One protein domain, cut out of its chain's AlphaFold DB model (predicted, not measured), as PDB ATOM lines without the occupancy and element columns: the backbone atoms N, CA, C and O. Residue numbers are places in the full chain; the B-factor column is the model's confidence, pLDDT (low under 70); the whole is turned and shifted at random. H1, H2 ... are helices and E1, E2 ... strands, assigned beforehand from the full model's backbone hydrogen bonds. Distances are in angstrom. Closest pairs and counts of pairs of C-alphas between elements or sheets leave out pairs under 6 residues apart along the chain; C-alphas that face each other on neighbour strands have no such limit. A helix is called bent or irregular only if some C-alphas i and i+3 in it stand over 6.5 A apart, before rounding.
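AT A GLANCE: This is residues 24 to 157 of the 272 residues of an uncharacterized protein of Candidatus Korarchaeota archaeon (UniProt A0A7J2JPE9). A bent helix H1 and shorter H2 cover one face of a long, twisted three-stranded sheet; the other face is bare, and residues 24 to 30 of H1 stick out. The 134 printed residues run H1, H2, E1, E2, E3, mixed class, the strands an antiparallel meander in that order. The whole is loose, radius of gyration of the C-alphas 18.0 A, spanning 66 by 26 by 20 A.

IN THESE COORDINATES: H1, residues 24 to 65, is one helix by its hydrogen bonds but bent: C-alphas 44 and 47 are 6.9 A apart. Arm H1a, 24 to 44, begins at (85.884, 25.073, 158.799) and measures 29.9 A; H1b, 47 to 65, 26.8 A. H2 is 79 to 93, E1 95 to 107, E2 127 to 139, 36.9 A, and E3 144 to 155, ending at (55.778, -8.034, 182.696).

HOW THE PARTS SIT: E1 and E2 form a hairpin, N 98 and O 136 at 2.9 A, within hydrogen-bond range; so do E2 and E3, N 133 and O 150 at 2.8 A. H1a runs along E3, at 1 degrees on the local plane, closest C-alphas His 40 and Ala 146, 6.3 A. H1b is on the same face, closest to E3 at C-alphas Arg 47 and Leu 150, 7.1 A. H2, also on this face, comes closest to E1 at C-alphas Gly 79 and Val 101, 4.8 A. Every O i to N i+4 pair is within range in H1a and H1b, 8 of 11 in H2.

THE WHOLE: The farthest C-alphas, Asp 24 and Ala 69, are 66.6 A apart. The printed part has no cut; links H1 to H2 and E1 to E2 are long. Residues 24 to 30 have pLDDT under 70.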
ATOM      1  N   ASP A  24      87.334  25.115 158.888       60.94
ATOM      2  CA  ASP A  24      85.884  25.073 158.799       60.94
ATOM      3  C   ASP A  24      85.370  23.734 158.242       60.94
ATOM      4  O   ASP A  24      84.351  23.247 158.722       60.94
ATOM      5  N   ASP A  25      86.087  23.085 157.317       61.16
ATOM      6  CA  ASP A  25      85.686  21.788 156.751       61.16
ATOM      7  C   ASP A  25      85.862  20.657 157.770       61.16
ATOM      8  O   ASP A  25      84.954  19.844 157.962       61.16
ATOM      9  N   ASP A  26      86.996  20.628 158.477       60.38
ATOM     10  CA  ASP A  26      87.228  19.655 159.551       60.38
ATOM     11  C   ASP A  26      86.286  19.910 160.745       60.38
ATOM     12  O   ASP A  26      85.820  18.968 161.387       60.38
ATOM     13  N   TRP A  27      85.920  21.171 161.007       59.28
ATOM     14  CA  TRP A  27      84.907  21.536 161.999       59.28
ATOM     15  C   TRP A  27      83.489  21.090 161.609       59.28
ATOM     16  O   TRP A  27      82.741  20.608 162.464       59.28
ATOM     17  N   ILE A  28      83.111  21.215 160.332       67.06
ATOM     18  CA  ILE A  28      81.825  20.733 159.803       67.06
ATOM     19  C   ILE A  28      81.760  19.204 159.870       67.06
ATOM     20  O   ILE A  28      80.757  18.668 160.343       67.06
ATOM     21  N   LEU A  29      82.829  18.507 159.472       67.50
ATOM     22  CA  LEU A  29      82.946  17.049 159.594       67.50
ATOM     23  C   LEU A  29      82.811  16.595 161.050       67.50
ATOM     24  O   LEU A  29      81.969  15.753 161.351       67.50
ATOM     25  N   TYR A  30      83.562  17.210 161.965       67.19
ATOM     26  CA  TYR A  30      83.497  16.899 163.391       67.19
ATOM     27  C   TYR A  30      82.102  17.148 163.987       67.19
ATOM     28  O   TYR A  30      81.581  16.323 164.739       67.19
ATOM     29  N   ARG A  31      81.440  18.256 163.622       72.69
ATOM     30  CA  ARG A  31      80.045  18.503 164.026       72.69
ATOM     31  C   ARG A  31      79.077  17.481 163.441       72.69
ATOM     32  O   ARG A  31      78.147  17.087 164.143       72.69
ATOM     33  N   GLY A  32      79.276  17.070 162.192       76.69
ATOM     34  CA  GLY A  32      78.485  16.022 161.554       76.69
ATOM     35  C   GLY A  32      78.609  14.692 162.290       76.69
ATOM     36  O   GLY A  32      77.595  14.070 162.601       76.69
ATOM     37  N   GLU A  33      79.829  14.302 162.663       80.69
ATOM     38  CA  GLU A  33      80.078  13.108 163.472       80.69
ATOM     39  C   GLU A  33      79.386  13.197 164.835       80.69
ATOM     40  O   GLU A  33      78.639  12.291 165.202       80.69
ATOM     41  N   LEU A  34      79.558  14.299 165.574       83.50
ATOM     42  CA  LEU A  34      78.895  14.496 166.870       83.50
ATOM     43  C   LEU A  34      77.364  14.424 166.768       83.50
ATOM     44  O   LEU A  34      76.712  13.849 167.640       83.50
ATOM     45  N   ARG A  35      76.786  14.985 165.703       85.94
ATOM     46  CA  ARG A  35      75.339  14.978 165.470       85.94
ATOM     47  C   ARG A  35      74.825  13.584 165.106       85.94
ATOM     48  O   ARG A  35      73.788  13.173 165.621       85.94
ATOM     49  N   MET A  36      75.587  12.821 164.318       85.69
ATOM     50  CA  MET A  36      75.329  11.396 164.081       85.69
ATOM     51  C   MET A  36      75.343  10.588 165.381       85.69
ATOM     52  O   MET A  36      74.438   9.785 165.613       85.69
ATOM     53  N   TRP A  37      76.334  10.816 166.250       86.19
ATOM     54  CA  TRP A  37      76.408  10.169 167.564       86.19
ATOM     55  C   TRP A  37      75.192  10.491 168.431       86.19
ATOM     56  O   TRP A  37      74.618   9.585 169.035       86.19
ATOM     57  N   GLU A  38      74.768  11.756 168.474       89.00
ATOM     58  CA  GLU A  38      73.572  12.158 169.214       89.00
ATOM     59  C   GLU A  38      72.312  11.466 168.675       89.00
ATOM     60  O   GLU A  38      71.542  10.898 169.451       89.00
ATOM     61  N   MET A  39      72.121  11.453 167.356       89.56
ATOM     62  CA  MET A  39      70.963  10.820 166.726       89.56
ATOM     63  C   MET A  39      70.930   9.304 166.976       89.56
ATOM     64  O   MET A  39      69.878   8.749 167.301       89.56
ATOM     65  N   HIS A  40      72.080   8.626 166.900       87.25
ATOM     66  CA  HIS A  40      72.180   7.210 167.252       87.25
ATOM     67  C   HIS A  40      71.889   6.952 168.730       87.25
ATOM     68  O   HIS A  40      71.154   6.016 169.038       87.25
ATOM     69  N   ALA A  41      72.390   7.794 169.636       89.12
ATOM     70  CA  ALA A  41      72.101   7.673 171.062       89.12
ATOM     71  C   ALA A  41      70.603   7.853 171.365       89.12
ATOM     72  O   ALA A  41      70.035   7.102 172.162       89.12
ATOM     73  N   GLU A  42      69.936   8.806 170.706       91.12
ATOM     74  CA  GLU A  42      68.483   8.973 170.798       91.12
ATOM     75  C   GLU A  42      67.750   7.716 170.319       91.12
ATOM     76  O   GLU A  42      66.904   7.181 171.043       91.12
ATOM     77  N   ALA A  43      68.128   7.202 169.149       90.00
ATOM     78  CA  ALA A  43      67.536   6.011 168.558       90.00
ATOM     79  C   ALA A  43      67.748   4.753 169.431       90.00
ATOM     80  O   ALA A  43      66.816   3.976 169.643       90.00
ATOM     81  N   ASP A  44      68.934   4.569 170.009       89.06
ATOM     82  CA  ASP A  44      69.248   3.435 170.892       89.06
ATOM     83  C   ASP A  44      68.518   3.518 172.240       89.06
ATOM     84  O   ASP A  44      68.176   2.496 172.841       89.06
ATOM     85  N   SER A  45      68.194   4.729 172.699       91.19
ATOM     86  CA  SER A  45      67.448   4.933 173.945       91.19
ATOM     87  C   SER A  45      65.955   4.577 173.846       91.19
ATOM     88  O   SER A  45      65.284   4.432 174.875       91.19
ATOM     89  N   LEU A  46      65.422   4.404 172.629       92.44
ATOM     90  CA  LEU A  46      63.992   4.213 172.372       92.44
ATOM     91  C   LEU A  46      63.391   3.023 173.115       92.44
ATOM     92  O   LEU A  46      62.287   3.134 173.655       92.44
ATOM     93  N   ARG A  47      64.125   1.906 173.209       92.12
ATOM     94  CA  ARG A  47      63.662   0.724 173.949       92.12
ATOM     95  C   ARG A  47      63.381   1.070 175.405       92.12
ATOM     96  O   ARG A  47      62.252   0.900 175.862       92.12
ATOM     97  N   ALA A  48      64.374   1.609 176.106       91.62
ATOM     98  CA  ALA A  48      64.241   1.960 177.515       91.62
ATOM     99  C   ALA A  48      63.143   3.011 177.734       91.62
ATOM    100  O   ALA A  48      62.290   2.830 178.598       91.62
ATOM    101  N   ARG A  49      63.102   4.072 176.913       93.62
ATOM    102  CA  ARG A  49      62.072   5.121 177.016       93.62
ATOM    103  C   ARG A  49      60.662   4.566 176.808       93.62
ATOM    104  O   ARG A  49      59.762   4.902 177.575       93.62
ATOM    105  N   SER A  50      60.475   3.686 175.823       94.81
ATOM    106  CA  SER A  50      59.170   3.080 175.527       94.81
ATOM    107  C   SER A  50      58.666   2.188 176.664       94.81
ATOM    108  O   SER A  50      57.481   2.236 177.004       94.81
ATOM    109  N   LEU A  51      59.569   1.429 177.292       94.19
ATOM    110  CA  LEU A  51      59.270   0.572 178.434       94.19
ATOM    111  C   LEU A  51      59.000   1.397 179.696       94.19
ATOM    112  O   LEU A  51      58.025   1.129 180.391       94.19
ATOM    113  N   ILE A  52      59.783   2.447 179.964       93.12
ATOM    114  CA  ILE A  52      59.543   3.375 181.083       93.12
ATOM    115  C   ILE A  52      58.180   4.063 180.938       93.12
ATOM    116  O   ILE A  52      57.431   4.161 181.912       93.12
ATOM    117  N   PHE A  53      57.826   4.501 179.727       94.94
ATOM    118  CA  PHE A  53      56.512   5.074 179.444       94.94
ATOM    119  C   PHE A  53      55.386   4.075 179.743       94.94
ATOM    120  O   PHE A  53      54.466   4.386 180.504       94.94
ATOM    121  N   ALA A  54      55.487   2.853 179.212       95.62
ATOM    122  CA  ALA A  54      54.506   1.800 179.462       95.62
ATOM    123  C   ALA A  54      54.401   1.443 180.955       95.62
ATOM    124  O   ALA A  54      53.297   1.280 181.478       95.62
ATOM    125  N   ARG A  55      55.538   1.374 181.658       94.00
ATOM    126  CA  ARG A  55      55.616   1.103 183.097       94.00
ATOM    127  C   ARG A  55      54.885   2.174 183.892       94.00
ATOM    128  O   ARG A  55      54.012   1.846 184.687       94.00
ATOM    129  N   SER A  56      55.203   3.441 183.642       93.56
ATOM    130  CA  SER A  56      54.579   4.590 184.305       93.56
ATOM    131  C   SER A  56      53.061   4.618 184.096       93.56
ATOM    132  O   SER A  56      52.289   4.843 185.036       93.56
ATOM    133  N   PHE A  57      52.616   4.320 182.872       95.56
ATOM    134  CA  PHE A  57      51.199   4.246 182.529       95.56
ATOM    135  C   PHE A  57      50.474   3.132 183.298       95.56
ATOM    136  O   PHE A  57      49.439   3.379 183.928       95.56
ATOM    137  N   LEU A  58      51.031   1.917 183.288       95.62
ATOM    138  CA  LEU A  58      50.458   0.763 183.980       95.62
ATOM    139  C   LEU A  58      50.493   0.923 185.501       95.62
ATOM    140  O   LEU A  58      49.505   0.603 186.156       95.62
ATOM    141  N   ASP A  59      51.562   1.475 186.065       95.56
ATOM    142  CA  ASP A  59      51.672   1.709 187.506       95.56
ATOM    143  C   ASP A  59      50.668   2.756 187.989       95.56
ATOM    144  O   ASP A  59      50.033   2.590 189.031       95.56
ATOM    145  N   SER A  60      50.447   3.803 187.192       95.56
ATOM    146  CA  SER A  60      49.406   4.796 187.463       95.56
ATOM    147  C   SER A  60      48.010   4.175 187.440       95.56
ATOM    148  O   SER A  60      47.145   4.558 188.231       95.56
ATOM    149  N   TRP A  61      47.768   3.226 186.534       96.62
ATOM    150  CA  TRP A  61      46.519   2.474 186.503       96.62
ATOM    151  C   TRP A  61      46.398   1.521 187.702       96.62
ATOM    152  O   TRP A  61      45.375   1.554 188.382       96.62
ATOM    153  N   LEU A  62      47.446   0.761 188.036       96.56
ATOM    154  CA  LEU A  62      47.486  -0.119 189.210       96.56
ATOM    155  C   LEU A  62      47.236   0.661 190.502       96.56
ATOM    156  O   LEU A  62      46.434   0.229 191.323       96.56
ATOM    157  N   TYR A  63      47.826   1.845 190.661       96.75
ATOM    158  CA  TYR A  63      47.560   2.702 191.815       96.75
ATOM    159  C   TYR A  63      46.066   3.018 191.975       96.75
ATOM    160  O   TYR A  63      45.534   2.892 193.076       96.75
ATOM    161  N   ARG A  64      45.363   3.351 190.881       95.94
ATOM    162  CA  ARG A  64      43.908   3.604 190.906       95.94
ATOM    163  C   ARG A  64      43.083   2.345 191.164       95.94
ATOM    164  O   ARG A  64      41.991   2.433 191.714       95.94
ATOM    165  N   MET A  65      43.584   1.189 190.740       96.81
ATOM    166  CA  MET A  65      42.901  -0.093 190.905       96.81
ATOM    167  C   MET A  65      43.138  -0.736 192.271       96.81
ATOM    168  O   MET A  65      42.404  -1.657 192.634       96.81
ATOM    169  N   ASN A  66      44.131  -0.278 193.030       96.62
ATOM    170  CA  ASN A  66      44.452  -0.842 194.330       96.62
ATOM    171  C   ASN A  66      43.312  -0.587 195.325       96.62
ATOM    172  O   ASN A  66      42.943   0.553 195.593       96.62
ATOM    173  N   GLY A  67      42.741  -1.661 195.862       95.81
ATOM    174  CA  GLY A  67      41.544  -1.626 196.701       95.81
ATOM    175  C   GLY A  67      40.218  -1.535 195.946       95.81
ATOM    176  O   GLY A  67      39.175  -1.399 196.580       95.81
ATOM    177  N   SER A  68      40.230  -1.657 194.618       96.06
ATOM    178  CA  SER A  68      39.015  -1.742 193.800       96.06
ATOM    179  C   SER A  68      38.492  -3.182 193.682       96.06
ATOM    180  O   SER A  68      39.123  -4.135 194.133       96.06
ATOM    181  N   ALA A  69      37.366  -3.369 192.990       93.94
ATOM    182  CA  ALA A  69      36.827  -4.695 192.675       93.94
ATOM    183  C   ALA A  69      37.506  -5.428 191.508       93.94
ATOM    184  O   ALA A  69      37.136  -6.565 191.189       93.94
ATOM    185  N   CYS A  70      38.510  -4.795 190.892       93.62
ATOM    186  CA  CYS A  70      39.348  -5.375 189.845       93.62
ATOM    187  C   CYS A  70      38.561  -5.951 188.657       93.62
ATOM    188  O   CYS A  70      38.924  -6.977 188.098       93.62
ATOM    189  N   TYR A  71      37.465  -5.297 188.261       90.56
ATOM    190  CA  TYR A  71      36.679  -5.697 187.085       90.56
ATOM    191  C   TYR A  71      37.281  -5.226 185.759       90.56
ATOM    192  O   TYR A  71      36.984  -5.789 184.710       90.56
ATOM    193  N   GLN A  72      38.107  -4.180 185.788       93.44
ATOM    194  CA  GLN A  72      38.587  -3.542 184.567       93.44
ATOM    195  C   GLN A  72      39.705  -4.360 183.919       93.44
ATOM    196  O   GLN A  72      40.519  -4.981 184.600       93.44
ATOM    197  N   ILE A  73      39.761  -4.345 182.593       93.00
ATOM    198  CA  ILE A  73      40.919  -4.843 181.850       93.00
ATOM    199  C   ILE A  73      41.968  -3.720 181.852       93.00
ATOM    200  O   ILE A  73      41.588  -2.569 181.617       93.00
ATOM    201  N   PRO A  74      43.255  -4.004 182.136       94.94
ATOM    202  CA  PRO A  74      44.282  -2.978 182.058       94.94
ATOM    203  C   PRO A  74      44.334  -2.378 180.641       94.94
ATOM    204  O   PRO A  74      44.377  -3.131 179.663       94.94
ATOM    205  N   PRO A  75      44.298  -1.043 180.503       95.12
ATOM    206  CA  PRO A  75      44.336  -0.394 179.202       95.12
ATOM    207  C   PRO A  75      45.725  -0.513 178.573       95.12
ATOM    208  O   PRO A  75      46.735  -0.535 179.276       95.12
ATOM    209  N   SER A  76      45.776  -0.526 177.241       96.19
ATOM    210  CA  SER A  76      47.051  -0.422 176.524       96.19
ATOM    211  C   SER A  76      47.543   1.034 176.514       96.19
ATOM    212  O   SER A  76      46.727   1.937 176.297       96.19
ATOM    213  N   PRO A  77      48.846   1.292 176.750       95.88
ATOM    214  CA  PRO A  77      49.445   2.606 176.544       95.88
ATOM    215  C   PRO A  77      49.209   3.117 175.117       95.88
ATOM    216  O   PRO A  77      49.142   2.337 174.169       95.88
ATOM    217  N   ASN A  78      49.105   4.434 174.947       94.88
ATOM    218  CA  ASN A  78      48.909   5.025 173.626       94.88
ATOM    219  C   ASN A  78      50.257   5.400 172.989       94.88
ATOM    220  O   ASN A  78      50.970   6.266 173.499       94.88
ATOM    221  N   GLY A  79      50.564   4.776 171.849       95.12
ATOM    222  CA  GLY A  79      51.759   5.054 171.053       95.12
ATOM    223  C   GLY A  79      51.863   6.491 170.555       95.12
ATOM    224  O   GLY A  79      52.963   7.036 170.545       95.12
ATOM    225  N   SER A  80      50.743   7.139 170.218       95.38
ATOM    226  CA  SER A  80      50.765   8.533 169.761       95.38
ATOM    227  C   SER A  80      51.197   9.481 170.878       95.38
ATOM    228  O   SER A  80      52.019  10.354 170.651       95.38
ATOM    229  N   ILE A  81      50.729   9.252 172.111       95.62
ATOM    230  CA  ILE A  81      51.112  10.068 173.274       95.62
ATOM    231  C   ILE A  81      52.614   9.936 173.549       95.62
ATOM    232  O   ILE A  81      53.274  10.927 173.851       95.62
ATOM    233  N   PHE A  82      53.158   8.722 173.440       95.94
ATOM    234  CA  PHE A  82      54.596   8.500 173.584       95.94
ATOM    235  C   PHE A  82      55.398   9.254 172.515       95.94
ATOM    236  O   PHE A  82      56.383   9.915 172.835       95.94
ATOM    237  N   LEU A  83      54.952   9.200 171.259       95.31
ATOM    238  CA  LEU A  83      55.595   9.913 170.159       95.31
ATOM    239  C   LEU A  83      55.508  11.436 170.310       95.31
ATOM    240  O   LEU A  83      56.508  12.115 170.108       95.31
ATOM    241  N   ASP A  84      54.371  11.970 170.760       94.88
ATOM    242  CA  ASP A  84      54.207  13.400 171.048       94.88
ATOM    243  C   ASP A  84      55.156  13.883 172.158       94.88
ATOM    244  O   ASP A  84      55.575  15.043 172.172       94.88
ATOM    245  N   MET A  85      55.481  13.014 173.122       92.81
ATOM    246  CA  MET A  85      56.482  13.314 174.148       92.81
ATOM    247  C   MET A  85      57.889  13.366 173.551       92.81
ATOM    248  O   MET A  85      58.618  14.313 173.832       92.81
ATOM    249  N   LEU A  86      58.249  12.389 172.713       93.38
ATOM    250  CA  LEU A  86      59.559  12.355 172.062       93.38
ATOM    251  C   LEU A  86      59.759  13.529 171.101       93.38
ATOM    252  O   LEU A  86      60.818  14.146 171.118       93.38
ATOM    253  N   GLU A  87      58.737  13.904 170.330       92.44
ATOM    254  CA  GLU A  87      58.814  15.033 169.398       92.44
ATOM    255  C   GLU A  87      59.123  16.350 170.114       92.44
ATOM    256  O   GLU A  87      59.890  17.169 169.616       92.44
ATOM    257  N   LYS A  88      58.587  16.571 171.319       90.50
ATOM    258  CA  LYS A  88      58.904  17.777 172.109       90.50
ATOM    259  C   LYS A  88      60.374  17.848 172.518       90.50
ATOM    260  O   LYS A  88      60.911  18.950 172.634       90.50
ATOM    261  N   ASP A  89      61.007  16.700 172.732       89.19
ATOM    262  CA  ASP A  89      62.423  16.611 173.081       89.19
ATOM    263  C   ASP A  89      63.314  16.700 171.830       89.19
ATOM    264  O   ASP A  89      64.320  17.411 171.835       89.19
ATOM    265  N   TRP A  90      62.926  16.034 170.742       90.94
ATOM    266  CA  TRP A  90      63.662  15.972 169.475       90.94
ATOM    267  C   TRP A  90      63.575  17.245 168.639       90.94
ATOM    268  O   TRP A  90      64.595  17.697 168.120       90.94
ATOM    269  N   SER A  91      62.415  17.897 168.591       88.75
ATOM    270  CA  SER A  91      62.240  19.169 167.875       88.75
ATOM    271  C   SER A  91      63.195  20.254 168.381       88.75
ATOM    272  O   SER A  91      63.733  21.029 167.597       88.75
ATOM    273  N   ARG A  92      63.510  20.265 169.685       86.06
ATOM    274  CA  ARG A  92      64.511  21.175 170.275       86.06
ATOM    275  C   ARG A  92      65.933  20.927 169.767       86.06
ATOM    276  O   ARG A  92      66.765  21.824 169.846       86.06
ATOM    277  N   LYS A  93      66.204  19.720 169.272       85.94
ATOM    278  CA  LYS A  93      67.486  19.288 168.703       85.94
ATOM    279  C   LYS A  93      67.523  19.426 167.174       85.94
ATOM    280  O   LYS A  93      68.582  19.240 166.571       85.94
ATOM    281  N   GLY A  94      66.397  19.789 166.553       86.62
ATOM    282  CA  GLY A  94      66.224  19.817 165.100       86.62
ATOM    283  C   GLY A  94      66.055  18.425 164.491       86.62
ATOM    284  O   GLY A  94      66.466  18.213 163.356       86.62
ATOM    285  N   PHE A  95      65.527  17.474 165.264       91.00
ATOM    286  CA  PHE A  95      65.201  16.135 164.788       91.00
ATOM    287  C   PHE A  95      63.689  15.965 164.669       91.00
ATOM    288  O   PHE A  95      62.937  16.464 165.510       91.00
ATOM    289  N   HIS A  96      63.273  15.196 163.669       91.00
ATOM    290  CA  HIS A  96      61.891  14.776 163.459       91.00
ATOM    291  C   HIS A  96      61.828  13.264 163.293       91.00
ATOM    292  O   HIS A  96      62.846  12.618 163.040       91.00
ATOM    293  N   TYR A  97      60.636  12.685 163.416       92.31
ATOM    294  CA  TYR A  97      60.461  11.247 163.244       92.31
ATOM    295  C   TYR A  97      59.453  10.884 162.156       92.31
ATOM    296  O   TYR A  97      58.499  11.609 161.867       92.31
ATOM    297  N   LYS A  98      59.634   9.687 161.596       93.00
ATOM    298  CA  LYS A  98      58.623   8.959 160.825       93.00
ATOM    299  C   LYS A  98      58.444   7.564 161.401       93.00
ATOM    300  O   LYS A  98      59.390   6.963 161.899       93.00
ATOM    301  N   GLY A  99      57.226   7.035 161.306       93.06
ATOM    302  CA  GLY A  99      56.912   5.666 161.704       93.06
ATOM    303  C   GLY A  99      55.846   5.583 162.791       93.06
ATOM    304  O   GLY A  99      54.978   6.448 162.885       93.06
ATOM    305  N   PHE A 100      55.864   4.502 163.569       94.56
ATOM    306  CA  PHE A 100      54.817   4.210 164.544       94.56
ATOM    307  C   PHE A 100      55.335   3.452 165.765       94.56
ATOM    308  O   PHE A 100      56.360   2.765 165.733       94.56
ATOM    309  N   VAL A 101      54.548   3.540 166.836       96.69
ATOM    310  CA  VAL A 101      54.709   2.765 168.065       96.69
ATOM    311  C   VAL A 101      53.358   2.162 168.411       96.69
ATOM    312  O   VAL A 101      52.344   2.858 168.431       96.69
ATOM    313  N   SER A 102      53.340   0.864 168.671       97.38
ATOM    314  CA  SER A 102      52.161   0.117 169.077       97.38
ATOM    315  C   SER A 102      52.446  -0.604 170.384       97.38
ATOM    316  O   SER A 102      53.510  -1.198 170.564       97.38
ATOM    317  N   TYR A 103      51.477  -0.537 171.287       97.62
ATOM    318  CA  TYR A 103      51.506  -1.210 172.572       97.62
ATOM    319  C   TYR A 103      50.330  -2.177 172.653       97.62
ATOM    320  O   TYR A 103      49.214  -1.828 172.263       97.62
ATOM    321  N   ALA A 104      50.563  -3.356 173.217       96.94
ATOM    322  CA  ALA A 104      49.521  -4.331 173.498       96.94
ATOM    323  C   ALA A 104      49.690  -4.895 174.908       96.94
ATOM    324  O   ALA A 104      50.780  -5.316 175.288       96.94
ATOM    325  N   VAL A 105      48.606  -4.915 175.681       96.75
ATOM    326  CA  VAL A 105      48.568  -5.565 176.996       96.75
ATOM    327  C   VAL A 105      48.089  -7.005 176.862       96.75
ATOM    328  O   VAL A 105      47.108  -7.274 176.171       96.75
ATOM    329  N   PHE A 106      48.732  -7.918 177.584       95.12
ATOM    330  CA  PHE A 106      48.363  -9.330 177.638       95.12
ATOM    331  C   PHE A 106      48.453  -9.892 179.064       95.12
ATOM    332  O   PHE A 106      48.934  -9.236 179.990       95.12
ATOM    333  N   ARG A 107      47.952 -11.114 179.261       95.31
ATOM    334  CA  ARG A 107      48.094 -11.855 180.520       95.31
ATOM    335  C   ARG A 107      49.417 -12.615 180.511       95.31
ATOM    336  O   ARG A 107      49.613 -13.456 179.646       95.31
ATOM    337  N   ALA A 108      50.274 -12.374 181.496       94.00
ATOM    338  CA  ALA A 108      51.530 -13.102 181.632       94.00
ATOM    339  C   ALA A 108      51.304 -14.532 182.161       94.00
ATOM    340  O   ALA A 108      50.530 -14.734 183.102       94.00
ATOM    341  N   GLU A 109      52.001 -15.510 181.574       88.62
ATOM    342  CA  GLU A 109      51.899 -16.943 181.916       88.62
ATOM    343  C   GLU A 109      52.890 -17.379 183.016       88.62
ATOM    344  O   GLU A 109      52.775 -18.464 183.577       88.62
ATOM    345  N   GLY A 110      53.815 -16.493 183.403       85.38
ATOM    346  CA  GLY A 110      54.814 -16.750 184.439       85.38
ATOM    347  C   GLY A 110      56.047 -17.517 183.949       85.38
ATOM    348  O   GLY A 110      56.042 -18.131 182.890       85.38
ATOM    349  N   GLY A 111      57.142 -17.449 184.714       79.38
ATOM    350  CA  GLY A 111      58.363 -18.235 184.462       79.38
ATOM    351  C   GLY A 111      59.297 -17.686 183.377       79.38
ATOM    352  O   GLY A 111      60.401 -18.197 183.217       79.38
ATOM    353  N   GLN A 112      58.887 -16.632 182.674       84.69
ATOM    354  CA  GLN A 112      59.706 -15.930 181.688       84.69
ATOM    355  C   GLN A 112      60.478 -14.773 182.332       84.69
ATOM    356  O   GLN A 112      59.976 -14.109 183.248       84.69
ATOM    357  N   GLU A 113      61.688 -14.515 181.835       85.88
ATOM    358  CA  GLU A 113      62.423 -13.298 182.170       85.88
ATOM    359  C   GLU A 113      61.690 -12.079 181.611       85.88
ATOM    360  O   GLU A 113      61.243 -12.062 180.467       85.88
ATOM    361  N   SER A 114      61.550 -11.058 182.450       86.62
ATOM    362  CA  SER A 114      61.020  -9.760 182.049       86.62
ATOM    363  C   SER A 114      62.165  -8.768 181.967       86.62
ATOM    364  O   SER A 114      63.148  -8.876 182.698       86.62
ATOM    365  N   ASP A 115      61.987  -7.720 181.165       87.88
ATOM    366  CA  ASP A 115      62.882  -6.571 181.208       87.88
ATOM    367  C   ASP A 115      63.038  -6.054 182.664       87.88
ATOM    368  O   ASP A 115      62.029  -5.938 183.383       87.88
ATOM    369  N   PRO A 116      64.269  -5.757 183.133       84.31
ATOM    370  CA  PRO A 116      64.525  -5.281 184.494       84.31
ATOM    371  C   PRO A 116      63.735  -4.026 184.872       84.31
ATOM    372  O   PRO A 116      63.395  -3.856 186.043       84.31
ATOM    373  N   LEU A 117      63.361  -3.191 183.893       83.06
ATOM    374  CA  LEU A 117      62.503  -2.015 184.102       83.06
ATOM    375  C   LEU A 117      61.107  -2.369 184.646       83.06
ATOM    376  O   LEU A 117      60.390  -1.497 185.137       83.06
ATOM    377  N   PHE A 118      60.718  -3.641 184.569       82.69
ATOM    378  CA  PHE A 118      59.442  -4.165 185.036       82.69
ATOM    379  C   PHE A 118      59.561  -5.178 186.190       82.69
ATOM    380  O   PHE A 118      58.551  -5.740 186.595       82.69
ATOM    381  N   GLY A 119      60.745  -5.368 186.782       70.12
ATOM    382  CA  GLY A 119      60.926  -6.251 187.946       70.12
ATOM    383  C   GLY A 119      61.515  -7.631 187.632       70.12
ATOM    384  O   GLY A 119      61.523  -8.499 188.502       70.12
ATOM    385  N   GLY A 120      62.029  -7.839 186.415       74.19
ATOM    386  CA  GLY A 120      62.946  -8.936 186.076       74.19
ATOM    387  C   GLY A 120      62.321 -10.315 185.825       74.19
ATOM    388  O   GLY A 120      62.903 -11.105 185.092       74.19
ATOM    389  N   LEU A 121      61.131 -10.618 186.357       86.00
ATOM    390  CA  LEU A 121      60.440 -11.895 186.117       86.00
ATOM    391  C   LEU A 121      58.932 -11.716 185.923       86.00
ATOM    392  O   LEU A 121      58.255 -11.064 186.721       86.00
ATOM    393  N   CYS A 122      58.393 -12.375 184.901       89.94
ATOM    394  CA  CYS A 122      56.960 -12.476 184.673       89.94
ATOM    395  C   CYS A 122      56.311 -13.386 185.722       89.94
ATOM    396  O   CYS A 122      56.768 -14.503 185.981       89.94
ATOM    397  N   ARG A 123      55.190 -12.935 186.295       90.81
ATOM    398  CA  ARG A 123      54.351 -13.745 187.190       90.81
ATOM    399  C   ARG A 123      53.121 -14.254 186.458       90.81
ATOM    400  O   ARG A 123      52.530 -13.520 185.672       90.81
ATOM    401  N   ASP A 124      52.714 -15.477 186.778       91.69
ATOM    402  CA  ASP A 124      51.452 -16.030 186.293       91.69
ATOM    403  C   ASP A 124      50.271 -15.155 186.752       91.69
ATOM    404  O   ASP A 124      50.141 -14.802 187.929       91.69
ATOM    405  N   GLY A 125      49.442 -14.754 185.787       92.56
ATOM    406  CA  GLY A 125      48.338 -13.822 185.981       92.56
ATOM    407  C   GLY A 125      48.781 -12.377 186.239       92.56
ATOM    408  O   GLY A 125      47.975 -11.570 186.708       92.56
ATOM    409  N   GLY A 126      50.040 -12.043 185.944       93.94
ATOM    410  CA  GLY A 126      50.549 -10.674 185.862       93.94
ATOM    411  C   GLY A 126      50.143  -9.963 184.571       93.94
ATOM    412  O   GLY A 126      49.557 -10.562 183.668       93.94
ATOM    413  N   ILE A 127      50.453  -8.669 184.482       95.38
ATOM    414  CA  ILE A 127      50.164  -7.846 183.297       95.38
ATOM    415  C   ILE A 127      51.409  -7.813 182.410       95.38
ATOM    416  O   ILE A 127      52.422  -7.244 182.806       95.38
ATOM    417  N   GLY A 128      51.326  -8.403 181.223       94.88
ATOM    418  CA  GLY A 128      52.339  -8.281 180.181       94.88
ATOM    419  C   GLY A 128      52.088  -7.065 179.294       94.88
ATOM    420  O   GLY A 128      50.939  -6.672 179.073       94.88
ATOM    421  N   ILE A 129      53.162  -6.472 178.782       95.69
ATOM    422  CA  ILE A 129      53.137  -5.456 177.736       95.69
ATOM    423  C   ILE A 129      54.051  -5.894 176.597       95.69
ATOM    424  O   ILE A 129      55.190  -6.285 176.832       95.69
ATOM    425  N   SER A 130      53.548  -5.814 175.372       95.31
ATOM    426  CA  SER A 130      54.321  -5.958 174.144       95.31
ATOM    427  C   SER A 130      54.411  -4.597 173.466       95.31
ATOM    428  O   SER A 130      53.423  -3.857 173.399       95.31
ATOM    429  N   VAL A 131      55.608  -4.248 173.010       96.00
ATOM    430  CA  VAL A 131      55.907  -3.002 172.308       96.00
ATOM    431  C   VAL A 131      56.451  -3.353 170.938       96.00
ATOM    432  O   VAL A 131      57.454  -4.056 170.831       96.00
ATOM    433  N   ARG A 132      55.812  -2.820 169.898       96.94
ATOM    434  CA  ARG A 132      56.295  -2.875 168.519       96.94
ATOM    435  C   ARG A 132      56.506  -1.468 168.010       96.94
ATOM    436  O   ARG A 132      55.593  -0.645 168.047       96.94
ATOM    437  N   MET A 133      57.704  -1.189 167.534       96.19
ATOM    438  CA  MET A 133      58.113   0.143 167.131       96.19
ATOM    439  C   MET A 133      58.932   0.065 165.857       96.19
ATOM    440  O   MET A 133      59.900  -0.683 165.774       96.19
ATOM    441  N   ARG A 134      58.576   0.907 164.893       95.69
ATOM    442  CA  ARG A 134      59.394   1.185 163.720       95.69
ATOM    443  C   ARG A 134      59.497   2.691 163.599       95.69
ATOM    444  O   ARG A 134      58.488   3.328 163.306       95.69
ATOM    445  N   LEU A 135      60.679   3.237 163.863       93.94
ATOM    446  CA  LEU A 135      60.935   4.672 163.830       93.94
ATOM    447  C   LEU A 135      62.176   4.999 163.012       93.94
ATOM    448  O   LEU A 135      63.178   4.289 163.063       93.94
ATOM    449  N   GLU A 136      62.085   6.108 162.297       92.62
ATOM    450  CA  GLU A 136      63.166   6.742 161.558       92.62
ATOM    451  C   GLU A 136      63.311   8.150 162.135       92.62
ATOM    452  O   GLU A 136      62.370   8.938 162.046       92.62
ATOM    453  N   LEU A 137      64.442   8.441 162.780       91.94
ATOM    454  CA  LEU A 137      64.821   9.804 163.146       91.94
ATOM    455  C   LEU A 137      65.501  10.451 161.948       91.94
ATOM    456  O   LEU A 137      66.371   9.840 161.331       91.94
ATOM    457  N   LEU A 138      65.110  11.685 161.661       91.88
ATOM    458  CA  LEU A 138      65.609  12.494 160.564       91.88
ATOM    459  C   LEU A 138      66.167  13.798 161.124       91.88
ATOM    460  O   LEU A 138      65.557  14.417 161.998       91.88
ATOM    461  N   ASP A 139      67.314  14.209 160.603       89.12
ATOM    462  CA  ASP A 139      67.946  15.484 160.900       89.12
ATOM    463  C   ASP A 139      67.835  16.429 159.703       89.12
ATOM    464  O   ASP A 139      68.528  16.261 158.696       89.12
ATOM    465  N   ASP A 140      67.015  17.465 159.842       79.62
ATOM    466  CA  ASP A 140      66.773  18.440 158.778       79.62
ATOM    467  C   ASP A 140      67.993  19.330 158.488       79.62
ATOM    468  O   ASP A 140      68.069  19.941 157.422       79.62
ATOM    469  N   LEU A 141      68.960  19.420 159.413       79.00
ATOM    470  CA  LEU A 141      70.131  20.288 159.243       79.00
ATOM    471  C   LEU A 141      71.204  19.669 158.348       79.00
ATOM    472  O   LEU A 141      71.837  20.389 157.578       79.00
ATOM    473  N   LEU A 142      71.437  18.360 158.472       78.12
ATOM    474  CA  LEU A 142      72.505  17.652 157.755       78.12
ATOM    475  C   LEU A 142      71.989  16.521 156.852       78.12
ATOM    476  O   LEU A 142      72.791  15.864 156.193       78.12
ATOM    477  N   GLY A 143      70.672  16.293 156.801       79.25
ATOM    478  CA  GLY A 143      70.061  15.228 156.000       79.25
ATOM    479  C   GLY A 143      70.410  13.824 156.495       79.25
ATOM    480  O   GLY A 143      70.474  12.890 155.699       79.25
ATOM    481  N   LEU A 144      70.699  13.687 157.790       84.62
ATOM    482  CA  LEU A 144      71.092  12.425 158.407       84.62
ATOM    483  C   LEU A 144      69.855  11.631 158.833       84.62
ATOM    484  O   LEU A 144      68.826  12.210 159.182       84.62
ATOM    485  N   GLU A 145      69.974  10.304 158.841       87.50
ATOM    486  CA  GLU A 145      68.896   9.410 159.262       87.50
ATOM    487  C   GLU A 145      69.375   8.296 160.202       87.50
ATOM    488  O   GLU A 145      70.464   7.738 160.050       87.50
ATOM    489  N   ALA A 146      68.536   7.939 161.176       88.38
ATOM    490  CA  ALA A 146      68.723   6.770 162.025       88.38
ATOM    491  C   ALA A 146      67.425   5.972 162.135       88.38
ATOM    492  O   ALA A 146      66.430   6.429 162.691       88.38
ATOM    493  N   SER A 147      67.462   4.731 161.657       88.94
ATOM    494  CA  SER A 147      66.323   3.814 161.710       88.94
ATOM    495  C   SER A 147      66.439   2.824 162.865       88.94
ATOM    496  O   SER A 147      67.506   2.249 163.112       88.94
ATOM    497  N   ARG A 148      65.324   2.561 163.551       89.81
ATOM    498  CA  ARG A 148      65.198   1.510 164.566       89.81
ATOM    499  C   ARG A 148      63.898   0.739 164.391       89.81
ATOM    500  O   ARG A 148      62.815   1.310 164.279       89.81
ATOM    501  N   ASN A 149      64.029  -0.583 164.408       93.75
ATOM    502  CA  ASN A 149      62.920  -1.515 164.528       93.75
ATOM    503  C   ASN A 149      63.091  -2.276 165.842       93.75
ATOM    504  O   ASN A 149      64.168  -2.811 166.108       93.75
ATOM    505  N   LEU A 150      62.055  -2.280 166.666       92.19
ATOM    506  CA  LEU A 150      62.077  -2.835 168.008       92.19
ATOM    507  C   LEU A 150      60.801  -3.635 168.250       92.19
ATOM    508  O   LEU A 150      59.691  -3.131 168.082       92.19
ATOM    509  N   GLU A 151      60.987  -4.857 168.736       94.06
ATOM    510  CA  GLU A 151      59.945  -5.675 169.341       94.06
ATOM    511  C   GLU A 151      60.454  -6.129 170.708       94.06
ATOM    512  O   GLU A 151      61.549  -6.680 170.819       94.06
ATOM    513  N   THR A 152      59.713  -5.812 171.766       91.50
ATOM    514  CA  THR A 152      60.107  -6.158 173.135       91.50
ATOM    515  C   THR A 152      58.886  -6.395 173.998       91.50
ATOM    516  O   THR A 152      57.850  -5.754 173.820       91.50
ATOM    517  N   GLU A 153      59.037  -7.269 174.985       92.12
ATOM    518  CA  GLU A 153      58.000  -7.567 175.965       92.12
ATOM    519  C   GLU A 153      58.517  -7.361 177.384       92.12
ATOM    520  O   GLU A 153      59.717  -7.456 177.652       92.12
ATOM    521  N   ALA A 154      57.609  -7.032 178.297       93.94
ATOM    522  CA  ALA A 154      57.907  -6.900 179.714       93.94
ATOM    523  C   ALA A 154      56.666  -7.208 180.559       93.94
ATOM    524  O   ALA A 154      55.535  -7.076 180.093       93.94
ATOM    525  N   CYS A 155      56.856  -7.595 181.817       93.62
ATOM    526  CA  CYS A 155      55.778  -8.034 182.696       93.62
ATOM    527  C   CYS A 155      55.790  -7.305 184.029       93.62
ATOM    528  O   CYS A 155      56.763  -7.337 184.769       93.62
ATOM    529  N   GLN A 156      54.649  -6.740 184.397       92.25
ATOM    530  CA  GLN A 156      54.404  -6.209 185.729       92.25
ATOM    531  C   GLN A 156      54.512  -7.306 186.804       92.25
ATOM    532  O   GLN A 156      53.956  -8.395 186.632       92.25
ATOM    533  N   PRO A 157      55.110  -7.002 187.972       89.56
ATOM    534  CA  PRO A 157      55.229  -7.937 189.082       89.56
ATOM    535  C   PRO A 157      53.906  -8.081 189.844       89.56
ATOM    536  O   PRO A 157      53.804  -8.911 190.738       89.56
TER     537      PRO A 157